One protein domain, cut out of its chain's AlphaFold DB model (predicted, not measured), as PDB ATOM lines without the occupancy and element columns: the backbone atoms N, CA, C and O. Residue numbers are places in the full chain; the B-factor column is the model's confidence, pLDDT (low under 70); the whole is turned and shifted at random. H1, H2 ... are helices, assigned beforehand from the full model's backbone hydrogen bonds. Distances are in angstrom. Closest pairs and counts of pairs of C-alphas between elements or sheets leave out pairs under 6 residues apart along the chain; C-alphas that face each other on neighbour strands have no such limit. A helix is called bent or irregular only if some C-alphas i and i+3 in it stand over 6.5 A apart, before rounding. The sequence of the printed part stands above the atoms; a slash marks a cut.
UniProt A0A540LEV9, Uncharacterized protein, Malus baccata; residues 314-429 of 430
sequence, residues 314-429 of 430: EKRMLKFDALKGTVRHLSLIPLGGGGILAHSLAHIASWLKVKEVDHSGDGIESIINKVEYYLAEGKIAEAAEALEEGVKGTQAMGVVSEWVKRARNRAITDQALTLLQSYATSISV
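Overview. This is residues 314 to 429 of the 430 residues of an uncharacterized protein of Malus baccata (UniProt A0A540LEV9). Four helices, H1, H3, H4 and H5, make an up-and-down bundle, and H5 runs on past it as a long arm, of which residues 415 to 428 stick out together with residue 429. H2 packs at one end of the bundle, on residues 325 to 330 of H1, and a long loop, residues 352 to 363, leads from it back to H3. The printed part has 116 residues with five named helices, H1 to H5 in chain order, and no named strand; the class is all helix. The whole is loose, with a radius of gyration of the C-alphas of 17.1 A and spans of 65 by 28 by 22 A, the arm making much of the length.

Arrangement. H1, residues 314 to 330, is the hub, touching three other helices. It touches H2, residues 340 to 351, with residues 325 to 330 alone, at a steep tilt of 45 degrees, opposite ways; the closest C-alphas, of His 329 and Ser 350, are 5.2 A apart. It touches H3, residues 364 to 376, at a shallow tilt of 10 degrees, opposite ways, with the C-alphas of Arg 328 and Ile 364 closest at 6.6 A. H2 and H3 are apart. H3 and H4, residues 380 to 390, form a helical hairpin at a shallow tilt of 6 degrees; the closest C-alphas, of Val 371 and Ala 383, are 4.6 A apart. H4 and H5, residues 396 to 428, form another at 23 degrees, where H5 touches with residues 397 to 411 alone; the C-alphas of Ala 384 and Val 404 are closest at 5.0 A. H5 also touches H1 at a shallow tilt of 24 degrees, opposite ways, H5 with residues 396 to 400 alone and H1 with residues 323 to 330 alone; the closest C-alphas, of Leu 330 and Ala 396, are 4.5 A apart. H1 and H4 are apart, as are H3 and H5. In H2, H3 and H4 every O i to N i+4 pair is within hydrogen-bond range; in H1 11 of 13 are, and in H5 26 of 29.

Along the chain. H1 begins at C-alpha 314 (153.076, 180.308, 194.545) and measures 24.6 A from first to last C-alpha; it has a kink of 34 degrees near residue 323 and is only just irregular, with C-alphas 322 and 325 6.6 A apart. H2 measures 17.0 A, H3 18.3 A and H4 15.5 A. H5 measures 47.4 A, from C-alpha 396 (151.465, 178.105, 171.646) to C-alpha 428 (181.395, 172.631, 208.008), with a kink of 29 degrees near residue 403; it is neither bent nor irregular, but only just: C-alphas 399 and 402 are 6.1 A apart.

Size, cuts and confidence. The C-alphas of Leu 341 and Val 429, the two farthest apart, are 65.6 A apart. Without residues 415 to 429, which stand free, the body spans 43 by 27 by 22 A. The printed part has no cut; the link from H2 to H3 is long, that from H1 to H2 short, and the other two tight. The mean pLDDT of the printed part is 87.8, with residue 353 and residues 355 to 361 under 70.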
ATOM      1  N   GLU A 314     154.315 179.603 194.887       89.31
ATOM      2  CA  GLU A 314     153.076 180.308 194.545       89.31
ATOM      3  C   GLU A 314     153.289 181.267 193.361       89.31
ATOM      4  O   GLU A 314     152.550 181.244 192.372       89.31
ATOM      5  N   LYS A 315     154.388 182.034 193.371       90.06
ATOM      6  CA  LYS A 315     154.776 182.925 192.267       90.06
ATOM      7  C   LYS A 315     155.045 182.187 190.948       90.06
ATOM      8  O   LYS A 315     154.929 182.802 189.885       90.06
ATOM      9  N   ARG A 316     155.416 180.899 190.976       86.31
ATOM     10  CA  ARG A 316     155.526 180.061 189.767       86.31
ATOM     11  C   ARG A 316     154.153 179.613 189.275       86.31
ATOM     12  O   ARG A 316     153.901 179.741 188.077       86.31
ATOM     13  N   MET A 317     153.271 179.169 190.173       89.44
ATOM     14  CA  MET A 317     151.899 178.781 189.821       89.44
ATOM     15  C   MET A 317     151.137 179.957 189.196       89.44
ATOM     16  O   MET A 317     150.653 179.825 188.078       89.44
ATOM     17  N   LEU A 318     151.176 181.146 189.811       89.00
ATOM     18  CA  LEU A 318     150.539 182.362 189.283       89.00
ATOM     19  C   LEU A 318     151.031 182.748 187.874       89.00
ATOM     20  O   LEU A 318     150.243 183.154 187.018       89.00
ATOM     21  N   LYS A 319     152.334 182.594 187.595       91.44
ATOM     22  CA  LYS A 319     152.899 182.837 186.255       91.44
ATOM     23  C   LYS A 319     152.421 181.819 185.222       91.44
ATOM     24  O   LYS A 319     152.249 182.182 184.061       91.44
ATOM     25  N   PHE A 320     152.236 180.561 185.618       93.38
ATOM     26  CA  PHE A 320     151.677 179.537 184.740       93.38
ATOM     27  C   PHE A 320     150.162 179.716 184.547       93.38
ATOM     28  O   PHE A 320     149.671 179.566 183.432       93.38
ATOM     29  N   ASP A 321     149.426 180.142 185.576       91.50
ATOM     30  CA  ASP A 321     147.997 180.471 185.485       91.50
ATOM     31  C   ASP A 321     147.706 181.603 184.498       91.50
ATOM     32  O   ASP A 321     146.789 181.483 183.683       91.50
ATOM     33  N   ALA A 322     148.536 182.650 184.484       91.75
ATOM     34  CA  ALA A 322     148.468 183.695 183.465       91.75
ATOM     35  C   ALA A 322     148.717 183.152 182.039       91.75
ATOM     36  O   ALA A 322     148.096 183.606 181.078       91.75
ATOM     37  N   LEU A 323     149.597 182.154 181.894       92.12
ATOM     38  CA  LEU A 323     149.954 181.543 180.611       92.12
ATOM     39  C   LEU A 323     148.871 180.573 180.093       92.12
ATOM     40  O   LEU A 323     148.588 180.557 178.894       92.12
ATOM     41  N   LYS A 324     148.215 179.807 180.980       91.25
ATOM     42  CA  LYS A 324     147.226 178.755 180.656       91.25
ATOM     43  C   LYS A 324     146.124 179.192 179.690       91.25
ATOM     44  O   LYS A 324     145.750 178.409 178.822       91.25
ATOM     45  N   GLY A 325     145.591 180.409 179.824       87.06
ATOM     46  CA  GLY A 325     144.561 180.921 178.908       87.06
ATOM     47  C   GLY A 325     145.069 181.060 177.469       87.06
ATOM     48  O   GLY A 325     144.395 180.653 176.528       87.06
ATOM     49  N   THR A 326     146.295 181.562 177.304       89.06
ATOM     50  CA  THR A 326     146.939 181.687 175.985       89.06
ATOM     51  C   THR A 326     147.354 180.331 175.414       89.06
ATOM     52  O   THR A 326     147.219 180.114 174.216       89.06
ATOM     53  N   VAL A 327     147.780 179.392 176.266       90.75
ATOM     54  CA  VAL A 327     148.130 178.020 175.863       90.75
ATOM     55  C   VAL A 327     146.900 177.276 175.350       90.75
ATOM     56  O   VAL A 327     146.923 176.804 174.222       90.75
ATOM     57  N   ARG A 328     145.787 177.260 176.100       90.81
ATOM     58  CA  ARG A 328     144.518 176.647 175.651       90.81
ATOM     59  C   ARG A 328     144.058 177.153 174.283       90.81
ATOM     60  O   ARG A 328     143.582 176.369 173.472       90.81
ATOM     61  N   HIS A 329     144.204 178.453 174.028       89.06
ATOM     62  CA  HIS A 329     143.866 179.071 172.747       89.06
ATOM     63  C   HIS A 329     144.830 178.663 171.628       89.06
ATOM     64  O   HIS A 329     144.408 178.117 170.612       89.06
ATOM     65  N   LEU A 330     146.126 178.912 171.811       89.44
ATOM     66  CA  LEU A 330     147.127 178.767 170.756       89.44
ATOM     67  C   LEU A 330     147.537 177.304 170.504       89.44
ATOM     68  O   LEU A 330     148.072 177.004 169.439       89.44
ATOM     69  N   SER A 331     147.264 176.381 171.432       88.88
ATOM     70  CA  SER A 331     147.450 174.938 171.225       88.88
ATOM     71  C   SER A 331     146.403 174.313 170.301       88.88
ATOM     72  O   SER A 331     146.646 173.254 169.737       88.88
ATOM     73  N   LEU A 332     145.263 174.977 170.083       86.88
ATOM     74  CA  LEU A 332     144.253 174.551 169.106       86.88
ATOM     75  C   LEU A 332     144.579 175.009 167.672       86.88
ATOM     76  O   LEU A 332     143.796 174.766 166.755       86.88
ATOM     77  N   ILE A 333     145.713 175.692 167.472       88.44
ATOM     78  CA  ILE A 333     146.112 176.298 166.200       88.44
ATOM     79  C   ILE A 333     147.468 175.708 165.774       88.44
ATOM     80  O   ILE A 333     148.412 175.723 166.568       88.44
ATOM     81  N   PRO A 334     147.607 175.177 164.544       86.56
ATOM     82  CA  PRO A 334     148.856 174.572 164.083       86.56
ATOM     83  C   PRO A 334     149.970 175.612 163.884       86.56
ATOM     84  O   PRO A 334     149.713 176.805 163.726       86.56
ATOM     85  N   LEU A 335     151.224 175.151 163.834       81.62
ATOM     86  CA  LEU A 335     152.427 175.995 163.741       81.62
ATOM     87  C   LEU A 335     152.472 176.932 162.514       81.62
ATOM     88  O   LEU A 335     153.144 177.957 162.560       81.62
ATOM     89  N   GLY A 336     151.750 176.603 161.435       79.69
ATOM     90  CA  GLY A 336     151.584 177.463 160.251       79.69
ATOM     91  C   GLY A 336     150.554 178.590 160.419       79.69
ATOM     92  O   GLY A 336     150.298 179.329 159.472       79.69
ATOM     93  N   GLY A 337     149.953 178.711 161.604       81.00
ATOM     94  CA  GLY A 337     148.828 179.593 161.878       81.00
ATOM     95  C   GLY A 337     147.500 179.051 161.344       81.00
ATOM     96  O   GLY A 337     147.429 178.098 160.569       81.00
ATOM     97  N   GLY A 338     146.419 179.694 161.769       81.19
ATOM     98  CA  GLY A 338     145.101 179.557 161.165       81.19
ATOM     99  C   GLY A 338     144.534 180.948 160.902       81.19
ATOM    100  O   GLY A 338     144.885 181.901 161.594       81.19
ATOM    101  N   GLY A 339     143.661 181.086 159.903       89.81
ATOM    102  CA  GLY A 339     143.014 182.372 159.622       89.81
ATOM    103  C   GLY A 339     142.195 182.895 160.813       89.81
ATOM    104  O   GLY A 339     141.959 182.181 161.786       89.81
ATOM    105  N   ILE A 340     141.688 184.127 160.714       88.19
ATOM    106  CA  ILE A 340     140.920 184.803 161.784       88.19
ATOM    107  C   ILE A 340     139.791 183.908 162.343       88.19
ATOM    108  O   ILE A 340     139.561 183.868 163.552       88.19
ATOM    109  N   LEU A 341     139.145 183.116 161.480       85.75
ATOM    110  CA  LEU A 341     138.135 182.129 161.874       85.75
ATOM    111  C   LEU A 341     138.683 181.045 162.819       85.75
ATOM    112  O   LEU A 341     138.038 180.755 163.823       85.75
ATOM    113  N   ALA A 342     139.873 180.496 162.561       90.31
ATOM    114  CA  ALA A 342     140.509 179.510 163.435       90.31
ATOM    115  C   ALA A 342     140.844 180.109 164.809       90.31
ATOM    116  O   ALA A 342     140.521 179.501 165.824       90.31
ATOM    117  N   HIS A 343     141.377 181.336 164.855       90.56
ATOM    118  CA  HIS A 343     141.589 182.054 166.117       90.56
ATOM    119  C   HIS A 343     140.280 182.297 166.885       90.56
ATOM    120  O   HIS A 343     140.262 182.153 168.108       90.56
ATOM    121  N   SER A 344     139.182 182.630 166.194       87.12
ATOM    122  CA  SER A 344     137.866 182.829 166.823       87.12
ATOM    123  C   SER A 344     137.268 181.527 167.373       87.12
ATOM    124  O   SER A 344     136.803 181.497 168.512       87.12
ATOM    125  N   LEU A 345     137.362 180.424 166.621       87.75
ATOM    126  CA  LEU A 345     136.916 179.102 167.059       87.75
ATOM    127  C   LEU A 345     137.760 178.593 168.231       87.75
ATOM    128  O   LEU A 345     137.204 178.098 169.207       87.75
ATOM    129  N   ALA A 346     139.080 178.781 168.178       87.25
ATOM    130  CA  ALA A 346     139.991 178.458 169.269       87.25
ATOM    131  C   ALA A 346     139.693 179.274 170.538       87.25
ATOM    132  O   ALA A 346     139.820 178.741 171.636       87.25
ATOM    133  N   HIS A 347     139.265 180.540 170.433       86.19
ATOM    134  CA  HIS A 347     138.836 181.316 171.606       86.19
ATOM    135  C   HIS A 347     137.569 180.729 172.238       86.19
ATOM    136  O   HIS A 347     137.518 180.549 173.453       86.19
ATOM    137  N   ILE A 348     136.567 180.383 171.423       86.31
ATOM    138  CA  ILE A 348     135.318 179.766 171.898       86.31
ATOM    139  C   ILE A 348     135.600 178.390 172.527       86.31
ATOM    140  O   ILE A 348     135.098 178.090 173.609       86.31
ATOM    141  N   ALA A 349     136.448 177.578 171.895       83.31
ATOM    142  CA  ALA A 349     136.860 176.271 172.400       83.31
ATOM    143  C   ALA A 349     137.714 176.375 173.679       83.31
ATOM    144  O   ALA A 349     137.491 175.617 174.615       83.31
ATOM    145  N   SER A 350     138.610 177.364 173.782       84.94
ATOM    146  CA  SER A 350     139.389 177.650 174.998       84.94
ATOM    147  C   SER A 350     138.515 178.055 176.194       84.94
ATOM    148  O   SER A 350     138.941 177.896 177.340       84.94
ATOM    149  N   TRP A 351     137.315 178.595 175.959       80.44
ATOM    150  CA  TRP A 351     136.324 178.856 177.009       80.44
ATOM    151  C   TRP A 351     135.501 177.622 177.380       80.44
ATOM    152  O   TRP A 351     134.981 177.551 178.498       80.44
ATOM    153  N   LEU A 352     135.422 176.621 176.502       79.62
ATOM    154  CA  LEU A 352     134.771 175.350 176.787       79.62
ATOM    155  C   LEU A 352     135.698 174.452 177.620       79.62
ATOM    156  O   LEU A 352     136.262 173.473 177.141       79.62
ATOM    157  N   LYS A 353     135.842 174.802 178.902       68.69
ATOM    158  CA  LYS A 353     136.680 174.100 179.882       68.69
ATOM    159  C   LYS A 353     136.161 172.684 180.172       68.69
ATOM    160  O   LYS A 353     135.483 172.442 181.172       68.69
ATOM    161  N   VAL A 354     136.514 171.736 179.308       70.25
ATOM    162  CA  VAL A 354     136.348 170.299 179.546       70.25
ATOM    163  C   VAL A 354     137.418 169.870 180.544       70.25
ATOM    164  O   VAL A 354     138.585 169.737 180.200       70.25
ATOM    165  N   LYS A 355     137.037 169.689 181.812       65.06
ATOM    166  CA  LYS A 355     137.978 169.230 182.838       65.06
ATOM    167  C   LYS A 355     138.258 167.737 182.662       65.06
ATOM    168  O   LYS A 355     137.549 166.904 183.223       65.06
ATOM    169  N   GLU A 356     139.309 167.424 181.917       68.50
ATOM    170  CA  GLU A 356     139.926 166.100 181.931       68.50
ATOM    171  C   GLU A 356     140.517 165.852 183.333       68.50
ATOM    172  O   GLU A 356     141.117 166.750 183.933       68.50
ATOM    173  N   VAL A 357     140.244 164.680 183.914       59.19
ATOM    174  CA  VAL A 357     140.610 164.352 185.310       59.19
ATOM    175  C   VAL A 357     141.947 163.611 185.385       59.19
ATOM    176  O   VAL A 357     142.613 163.657 186.419       59.19
ATOM    177  N   ASP A 358     142.359 162.987 184.282       65.62
ATOM    178  CA  ASP A 358     143.490 162.073 184.227       65.62
ATOM    179  C   ASP A 358     144.652 162.668 183.420       65.62
ATOM    180  O   ASP A 358     144.471 163.169 182.315       65.62
ATOM    181  N   HIS A 359     145.873 162.531 183.942       65.75
ATOM    182  CA  HIS A 359     147.133 162.952 183.304       65.75
ATOM    183  C   HIS A 359     147.567 162.049 182.127       65.75
ATOM    184  O   HIS A 359     148.732 162.054 181.733       65.75
ATOM    185  N   SER A 360     146.659 161.198 181.641       61.59
ATOM    186  CA  SER A 360     146.911 160.162 180.631       61.59
ATOM    187  C   SER A 360     146.330 160.511 179.257       61.59
ATOM    188  O   SER A 360     146.499 159.729 178.321       61.59
ATOM    189  N   GLY A 361     145.619 161.634 179.135       68.25
ATOM    190  CA  GLY A 361     145.149 162.142 177.850       68.25
ATOM    191  C   GLY A 361     146.274 162.820 177.064       68.25
ATOM    192  O   GLY A 361     147.191 163.392 177.652       68.25
ATOM    193  N   ASP A 362     146.164 162.802 175.738       74.06
ATOM    194  CA  ASP A 362     147.003 163.587 174.811       74.06
ATOM    195  C   ASP A 362     146.472 165.034 174.640       74.06
ATOM    196  O   ASP A 362     147.017 165.855 173.909       74.06
ATOM    197  N   GLY A 363     145.359 165.359 175.309       84.62
ATOM    198  CA  GLY A 363     144.713 166.666 175.248       84.62
ATOM    199  C   GLY A 363     145.468 167.759 176.008       84.62
ATOM    200  O   GLY A 363     146.136 167.518 177.017       84.62
ATOM    201  N   ILE A 364     145.282 169.010 175.577       87.06
ATOM    202  CA  ILE A 364     145.936 170.176 176.193       87.06
ATOM    203  C   ILE A 364     145.601 170.350 177.685       87.06
ATOM    204  O   ILE A 364     146.427 170.844 178.447       87.06
ATOM    205  N   GLU A 365     144.423 169.908 178.135       88.06
ATOM    206  CA  GLU A 365     144.048 169.942 179.555       88.06
ATOM    207  C   GLU A 365     144.825 168.903 180.382       88.06
ATOM    208  O   GLU A 365     145.280 169.231 181.476       88.06
ATOM    209  N   SER A 366     145.066 167.697 179.853       90.25
ATOM    210  CA  SER A 366     145.955 166.695 180.467       90.25
ATOM    211  C   SER A 366     147.396 167.212 180.586       90.25
ATOM    212  O   SER A 366     147.998 167.128 181.660       90.25
ATOM    213  N   ILE A 367     147.923 167.851 179.532       90.69
ATOM    214  CA  ILE A 367     149.244 168.504 179.548       90.69
ATOM    215  C   ILE A 367     149.290 169.611 180.612       90.69
ATOM    216  O   ILE A 367     150.203 169.633 181.437       90.69
ATOM    217  N   ILE A 368     148.288 170.496 180.654       91.56
ATOM    218  CA  ILE A 368     148.193 171.557 181.668       91.56
ATOM    219  C   ILE A 368     148.155 170.961 183.084       91.56
ATOM    220  O   ILE A 368     148.926 171.405 183.933       91.56
ATOM    221  N   ASN A 369     147.341 169.929 183.330       91.12
ATOM    222  CA  ASN A 369     147.278 169.237 184.620       91.12
ATOM    223  C   ASN A 369     148.645 168.635 185.011       91.12
ATOM    224  O   ASN A 369     149.075 168.778 186.155       91.12
ATOM    225  N   LYS A 370     149.361 168.001 184.068       91.75
ATOM    226  CA  LYS A 370     150.695 167.404 184.288       91.75
ATOM    227  C   LYS A 370     151.733 168.468 184.666       91.75
ATOM    228  O   LYS A 370     152.554 168.249 185.555       91.75
ATOM    229  N   VAL A 371     151.652 169.648 184.052       92.75
ATOM    230  CA  VAL A 371     152.507 170.800 184.373       92.75
ATOM    231  C   VAL A 371     152.159 171.393 185.743       92.75
ATOM    232  O   VAL A 371     153.069 171.697 186.510       92.75
ATOM    233  N   GLU A 372     150.875 171.501 186.107       91.75
ATOM    234  CA  GLU A 372     150.461 171.898 187.467       91.75
ATOM    235  C   GLU A 372     150.971 170.923 188.533       91.75
ATOM    236  O   GLU A 372     151.487 171.355 189.562       91.75
ATOM    237  N   TYR A 373     150.865 169.619 188.264       91.81
ATOM    238  CA  TYR A 373     151.346 168.559 189.143       91.81
ATOM    239  C   TYR A 373     152.856 168.686 189.396       91.81
ATOM    240  O   TYR A 373     153.281 168.775 190.548       91.81
ATOM    241  N   TYR A 374     153.671 168.794 188.343       92.56
ATOM    242  CA  TYR A 374     155.119 168.966 188.500       92.56
ATOM    243  C   TYR A 374     155.503 170.307 189.141       92.56
ATOM    244  O   TYR A 374     156.437 170.351 189.941       92.56
ATOM    245  N   LEU A 375     154.777 171.397 188.866       91.62
ATOM    246  CA  LEU A 375     155.007 172.676 189.546       91.62
ATOM    247  C   LEU A 375     154.751 172.580 191.057       91.62
ATOM    248  O   LEU A 375     155.539 173.147 191.819       91.62
ATOM    249  N   ALA A 376     153.715 171.842 191.471       90.06
ATOM    250  CA  ALA A 376     153.389 171.567 192.871       90.06
ATOM    251  C   ALA A 376     154.370 170.587 193.547       90.06
ATOM    252  O   ALA A 376     154.614 170.703 194.742       90.06
ATOM    253  N   GLU A 377     154.980 169.662 192.797       88.94
ATOM    254  CA  GLU A 377     156.100 168.832 193.278       88.94
ATOM    255  C   GLU A 377     157.455 169.574 193.305       88.94
ATOM    256  O   GLU A 377     158.462 168.994 193.708       88.94
ATOM    257  N   GLY A 378     157.525 170.827 192.835       87.38
ATOM    258  CA  GLY A 378     158.784 171.575 192.699       87.38
ATOM    259  C   GLY A 378     159.662 171.150 191.509       87.38
ATOM    260  O   GLY A 378     160.758 171.683 191.333       87.38
ATOM    261  N   LYS A 379     159.175 170.246 190.658       90.88
ATOM    262  CA  LYS A 379     159.849 169.672 189.481       90.88
ATOM    263  C   LYS A 379     159.765 170.598 188.265       90.88
ATOM    264  O   LYS A 379     158.998 170.396 187.325       90.88
ATOM    265  N   ILE A 380     160.514 171.700 188.321       92.12
ATOM    266  CA  ILE A 380     160.443 172.787 187.327       92.12
ATOM    267  C   ILE A 380     160.948 172.343 185.940       92.12
ATOM    268  O   ILE A 380     160.427 172.819 184.929       92.12
ATOM    269  N   ALA A 381     161.943 171.453 185.866       92.81
ATOM    270  CA  ALA A 381     162.506 171.007 184.589       92.81
ATOM    271  C   ALA A 381     161.521 170.102 183.833       92.81
ATOM    272  O   ALA A 381     161.265 170.312 182.649       92.81
ATOM    273  N   GLU A 382     160.901 169.175 184.554       93.75
ATOM    274  CA  GLU A 382     159.903 168.217 184.088       93.75
ATOM    275  C   GLU A 382     158.595 168.925 183.699       93.75
ATOM    276  O   GLU A 382     157.978 168.599 182.685       93.75
ATOM    277  N   ALA A 383     158.206 169.965 184.448       93.75
ATOM    278  CA  ALA A 383     157.125 170.877 184.074       93.75
ATOM    279  C   ALA A 383     157.411 171.607 182.746       93.75
ATOM    280  O   ALA A 383     156.510 171.784 181.928       93.75
ATOM    281  N   ALA A 384     158.657 172.032 182.520       94.06
ATOM    282  CA  ALA A 384     159.059 172.720 181.295       94.06
ATOM    283  C   ALA A 384     159.124 171.777 180.082       94.06
ATOM    284  O   ALA A 384     158.694 172.154 178.996       94.06
ATOM    285  N   GLU A 385     159.617 170.553 180.275       94.12
ATOM    286  CA  GLU A 385     159.664 169.505 179.253       94.12
ATOM    287  C   GLU A 385     158.262 169.041 178.839       94.12
ATOM    288  O   GLU A 385     157.933 169.091 177.657       94.12
ATOM    289  N   ALA A 386     157.398 168.696 179.802       92.69
ATOM    290  CA  ALA A 386     156.030 168.262 179.518       92.69
ATOM    291  C   ALA A 386     155.203 169.340 178.795       92.69
ATOM    292  O   ALA A 386     154.383 169.015 177.935       92.69
ATOM    293  N   LEU A 387     155.424 170.622 179.122       93.88
ATOM    294  CA  LEU A 387     154.769 171.732 178.434       93.88
ATOM    295  C   LEU A 387     155.311 171.933 177.013       93.88
ATOM    296  O   LEU A 387     154.526 172.205 176.116       93.88
ATOM    297  N   GLU A 388     156.623 171.815 176.789       93.94
ATOM    298  CA  GLU A 388     157.221 171.967 175.455       93.94
ATOM    299  C   GLU A 388     156.837 170.815 174.513       93.94
ATOM    300  O   GLU A 388     156.495 171.060 173.355       93.94
ATOM    301  N   GLU A 389     156.844 169.577 175.014       92.50
ATOM    302  CA  GLU A 389     156.438 168.389 174.261       92.50
ATOM    303  C   GLU A 389     154.955 168.455 173.873       92.50
ATOM    304  O   GLU A 389     154.629 168.366 172.690       92.50
ATOM    305  N   GLY A 390     154.063 168.704 174.838       88.38
ATOM    306  CA  GLY A 390     152.616 168.759 174.600       88.38
ATOM    307  C   GLY A 390     152.142 169.949 173.751       88.38
ATOM    308  O   GLY A 390     151.021 169.964 173.252       88.38
ATOM    309  N   VAL A 391     152.992 170.959 173.565       91.12
ATOM    310  CA  VAL A 391     152.717 172.147 172.738       91.12
ATOM    311  C   VAL A 391     153.376 172.040 171.350       91.12
ATOM    312  O   VAL A 391     153.176 172.896 170.477       91.12
ATOM    313  N   LYS A 392     154.143 170.975 171.094       91.12
ATOM    314  CA  LYS A 392     154.908 170.784 169.860       91.12
ATOM    315  C   LYS A 392     154.008 170.761 168.621       91.12
ATOM    316  O   LYS A 392     153.000 170.068 168.568       91.12
ATOM    317  N   GLY A 393     154.378 171.532 167.596       85.56
ATOM    318  CA  GLY A 393     153.580 171.676 166.371       85.56
ATOM    319  C   GLY A 393     152.387 172.639 166.475       85.56
ATOM    320  O   GLY A 393     151.689 172.826 165.478       85.56
ATOM    321  N   THR A 394     152.183 173.300 167.620       89.50
ATOM    322  CA  THR A 394     151.102 174.280 167.834       89.50
ATOM    323  C   THR A 394     151.630 175.700 168.052       89.50
ATOM    324  O   THR A 394     152.741 175.899 168.552       89.50
ATOM    325  N   GLN A 395     150.830 176.713 167.712       88.00
ATOM    326  CA  GLN A 395     151.212 178.129 167.792       88.00
ATOM    327  C   GLN A 395     151.581 178.575 169.221       88.00
ATOM    328  O   GLN A 395     152.354 179.521 169.396       88.00
ATOM    329  N   ALA A 396     151.102 177.863 170.250       88.88
ATOM    330  CA  ALA A 396     151.465 178.105 171.646       88.88
ATOM    331  C   ALA A 396     152.981 177.986 171.902       88.88
ATOM    332  O   ALA A 396     153.477 178.628 172.829       88.88
ATOM    333  N   MET A 397     153.734 177.256 171.065       89.69
ATOM    334  CA  MET A 397     155.182 177.055 171.213       89.69
ATOM    335  C   MET A 397     155.952 178.376 171.323       89.69
ATOM    336  O   MET A 397     156.850 178.488 172.155       89.69
ATOM    337  N   GLY A 398     155.576 179.396 170.543       87.88
ATOM    338  CA  GLY A 398     156.234 180.704 170.590       87.88
ATOM    339  C   GLY A 398     156.143 181.348 171.977       87.88
ATOM    340  O   GLY A 398     157.164 181.718 172.557       87.88
ATOM    341  N   VAL A 399     154.935 181.401 172.544       89.44
ATOM    342  CA  VAL A 399     154.656 182.013 173.858       89.44
ATOM    343  C   VAL A 399     155.215 181.158 175.004       89.44
ATOM    344  O   VAL A 399     155.786 181.681 175.962       89.44
ATOM    345  N   VAL A 400     155.103 179.834 174.885       93.06
ATOM    346  CA  VAL A 400     155.596 178.854 175.862       93.06
ATOM    347  C   VAL A 400     157.120 178.835 175.940       93.06
ATOM    348  O   VAL A 400     157.655 178.729 177.043       93.06
ATOM    349  N   SER A 401     157.833 178.993 174.817       91.88
ATOM    350  CA  SER A 401     159.303 178.914 174.772       91.88
ATOM    351  C   SER A 401     159.983 179.866 175.765       91.88
ATOM    352  O   SER A 401     160.943 179.501 176.439       91.88
ATOM    353  N   GLU A 402     159.439 181.070 175.929       91.94
ATOM    354  CA  GLU A 402     159.935 182.083 176.855       91.94
ATOM    355  C   GLU A 402     159.690 181.722 178.329       91.94
ATOM    356  O   GLU A 402     160.484 182.076 179.207       91.94
ATOM    357  N   TRP A 403     158.614 180.998 178.634       93.38
ATOM    358  CA  TRP A 403     158.392 180.451 179.972       93.38
ATOM    359  C   TRP A 403     159.316 179.250 180.230       93.38
ATOM    360  O   TRP A 403     160.000 179.225 181.251       93.38
ATOM    361  N   VAL A 404     159.426 178.329 179.266       94.56
ATOM    362  CA  VAL A 404     160.276 177.122 179.316       94.56
ATOM    363  C   VAL A 404     161.753 177.468 179.517       94.56
ATOM    364  O   VAL A 404     162.390 176.901 180.404       94.56
ATOM    365  N   LYS A 405     162.299 178.453 178.786       94.06
ATOM    366  CA  LYS A 405     163.676 178.954 178.997       94.06
ATOM    367  C   LYS A 405     163.891 179.433 180.435       94.06
ATOM    368  O   LYS A 405     164.867 179.053 181.077       94.06
ATOM    369  N   ARG A 406     162.971 180.249 180.970       91.75
ATOM    370  CA  ARG A 406     163.065 180.766 182.350       91.75
ATOM    371  C   ARG A 406     162.926 179.650 183.386       91.75
ATOM    372  O   ARG A 406     163.636 179.682 184.386       91.75
ATOM    373  N   ALA A 407     162.053 178.674 183.142       92.06
ATOM    374  CA  ALA A 407     161.868 177.503 183.991       92.06
ATOM    375  C   ALA A 407     163.142 176.637 184.040       92.06
ATOM    376  O   ALA A 407     163.639 176.359 185.128       92.06
ATOM    377  N   ARG A 408     163.741 176.309 182.885       94.06
ATOM    378  CA  ARG A 408     165.014 175.567 182.804       94.06
ATOM    379  C   ARG A 408     166.170 176.304 183.471       94.06
ATOM    380  O   ARG A 408     166.843 175.723 184.318       94.06
ATOM    381  N   ASN A 409     166.361 177.588 183.162       93.62
ATOM    382  CA  ASN A 409     167.403 178.399 183.800       93.62
ATOM    383  C   ASN A 409     167.231 178.418 185.326       93.62
ATOM    384  O   ASN A 409     168.214 178.315 186.057       93.62
ATOM    385  N   ARG A 410     165.983 178.491 185.814       90.31
ATOM    386  CA  ARG A 410     165.693 178.436 187.247       90.31
ATOM    387  C   ARG A 410     166.020 177.069 187.854       90.31
ATOM    388  O   ARG A 410     166.698 177.032 188.876       90.31
ATOM    389  N   ALA A 411     165.619 175.973 187.209       92.12
ATOM    390  CA  ALA A 411     165.938 174.618 187.659       92.12
ATOM    391  C   ALA A 411     167.458 174.397 187.782       92.12
ATOM    392  O   ALA A 411     167.917 173.870 188.791       92.12
ATOM    393  N   ILE A 412     168.244 174.891 186.816       93.56
ATOM    394  CA  ILE A 412     169.716 174.861 186.870       93.56
ATOM    395  C   ILE A 412     170.238 175.666 188.071       93.56
ATOM    396  O   ILE A 412     171.101 175.179 188.799       93.56
ATOM    397  N   THR A 413     169.707 176.869 188.334       91.75
ATOM    398  CA  THR A 413     170.131 177.653 189.512       91.75
ATOM    399  C   THR A 413     169.751 177.003 190.841       91.75
ATOM    400  O   THR A 413     170.541 177.059 191.777       91.75
ATOM    401  N   ASP A 414     168.589 176.348 190.929       88.75
ATOM    402  CA  ASP A 414     168.150 175.662 192.149       88.75
ATOM    403  C   ASP A 414     168.980 174.379 192.392       88.75
ATOM    404  O   ASP A 414     169.367 174.097 193.530       88.75
ATOM    405  N   GLN A 415     169.368 173.655 191.332       91.69
ATOM    406  CA  GLN A 415     170.330 172.543 191.409       91.69
ATOM    407  C   GLN A 415     171.726 173.018 191.842       91.69
ATOM    408  O   GLN A 415     172.320 172.435 192.750       91.69
ATOM    409  N   ALA A 416     172.239 174.098 191.244       93.19
ATOM    410  CA  ALA A 416     173.543 174.666 191.590       93.19
ATOM    411  C   ALA A 416     173.592 175.174 193.043       93.19
ATOM    412  O   ALA A 416     174.568 174.921 193.746       93.19
ATOM    413  N   LEU A 417     172.520 175.822 193.518       91.00
ATOM    414  CA  LEU A 417     172.362 176.227 194.917       91.00
ATOM    415  C   LEU A 417     172.382 175.010 195.849       91.00
ATOM    416  O   LEU A 417     173.104 175.019 196.844       91.00
ATOM    417  N   THR A 418     171.648 173.947 195.506       91.19
ATOM    418  CA  THR A 418     171.618 172.700 196.290       91.19
ATOM    419  C   THR A 418     173.009 172.067 196.395       91.19
ATOM    420  O   THR A 418     173.434 171.687 197.488       91.19
ATOM    421  N   LEU A 419     173.760 172.012 195.289       94.69
ATOM    422  CA  LEU A 419     175.144 171.530 195.282       94.69
ATOM    423  C   LEU A 419     176.047 172.402 196.165       94.69
ATOM    424  O   LEU A 419     176.746 171.865 197.024       94.69
ATOM    425  N   LEU A 420     175.982 173.730 196.028       94.19
ATOM    426  CA  LEU A 420     176.766 174.668 196.839       94.19
ATOM    427  C   LEU A 420     176.461 174.526 198.342       94.19
ATOM    428  O   LEU A 420     177.380 174.477 199.157       94.19
ATOM    429  N   GLN A 421     175.182 174.397 198.708       91.62
ATOM    430  CA  GLN A 421     174.739 174.185 200.087       91.62
ATOM    431  C   GLN A 421     175.233 172.841 200.637       91.62
ATOM    432  O   GLN A 421     175.689 172.778 201.780       91.62
ATOM    433  N   SER A 422     175.200 171.772 199.833       93.12
ATOM    434  CA  SER A 422     175.731 170.463 200.232       93.12
ATOM    435  C   SER A 422     177.250 170.495 200.446       93.12
ATOM    436  O   SER A 422     177.740 169.949 201.432       93.12
ATOM    437  N   TYR A 423     177.987 171.211 199.591       94.00
ATOM    438  CA  TYR A 423     179.436 171.379 199.687       94.00
ATOM    439  C   TYR A 423     179.844 172.204 200.915       94.00
ATOM    440  O   TYR A 423     180.689 171.768 201.694       94.00
ATOM    441  N   ALA A 424     179.186 173.345 201.145       91.81
ATOM    442  CA  ALA A 424     179.399 174.169 202.335       91.81
ATOM    443  C   ALA A 424     179.080 173.399 203.629       91.81
ATOM    444  O   ALA A 424     179.827 173.486 204.602       91.81
ATOM    445  N   THR A 425     178.012 172.592 203.622       92.25
ATOM    446  CA  THR A 425     177.655 171.724 204.753       92.25
ATOM    447  C   THR A 425     178.722 170.649 204.978       92.25
ATOM    448  O   THR A 425     179.149 170.453 206.111       92.25
ATOM    449  N   SER A 426     179.206 170.004 203.908       91.12
ATOM    450  CA  SER A 426     180.275 168.996 203.963       91.12
ATOM    451  C   SER A 426     181.562 169.548 204.586       91.12
ATOM    452  O   SER A 426     182.121 168.915 205.476       91.12
ATOM    453  N   ILE A 427     181.985 170.758 204.195       91.12
ATOM    454  CA  ILE A 427     183.156 171.430 204.789       91.12
ATOM    455  C   ILE A 427     182.905 171.810 206.253       91.12
ATOM    456  O   ILE A 427     183.806 171.703 207.071       91.12
ATOM    457  N   SER A 428     181.693 172.237 206.619       86.81
ATOM    458  CA  SER A 428     181.395 172.631 208.008       86.81
ATOM    459  C   SER A 428     181.386 171.472 209.019       86.81
ATOM    460  O   SER A 428     181.298 171.715 210.220       86.81
ATOM    461  N   VAL A 429     181.433 170.224 208.537       75.44
ATOM    462  CA  VAL A 429     181.418 168.993 209.349       75.44
ATOM    463  C   VAL A 429     182.824 168.383 209.503       75.44
ATOM    464  O   VAL A 429     183.004 167.503 210.348       75.44
TER     465      VAL A 429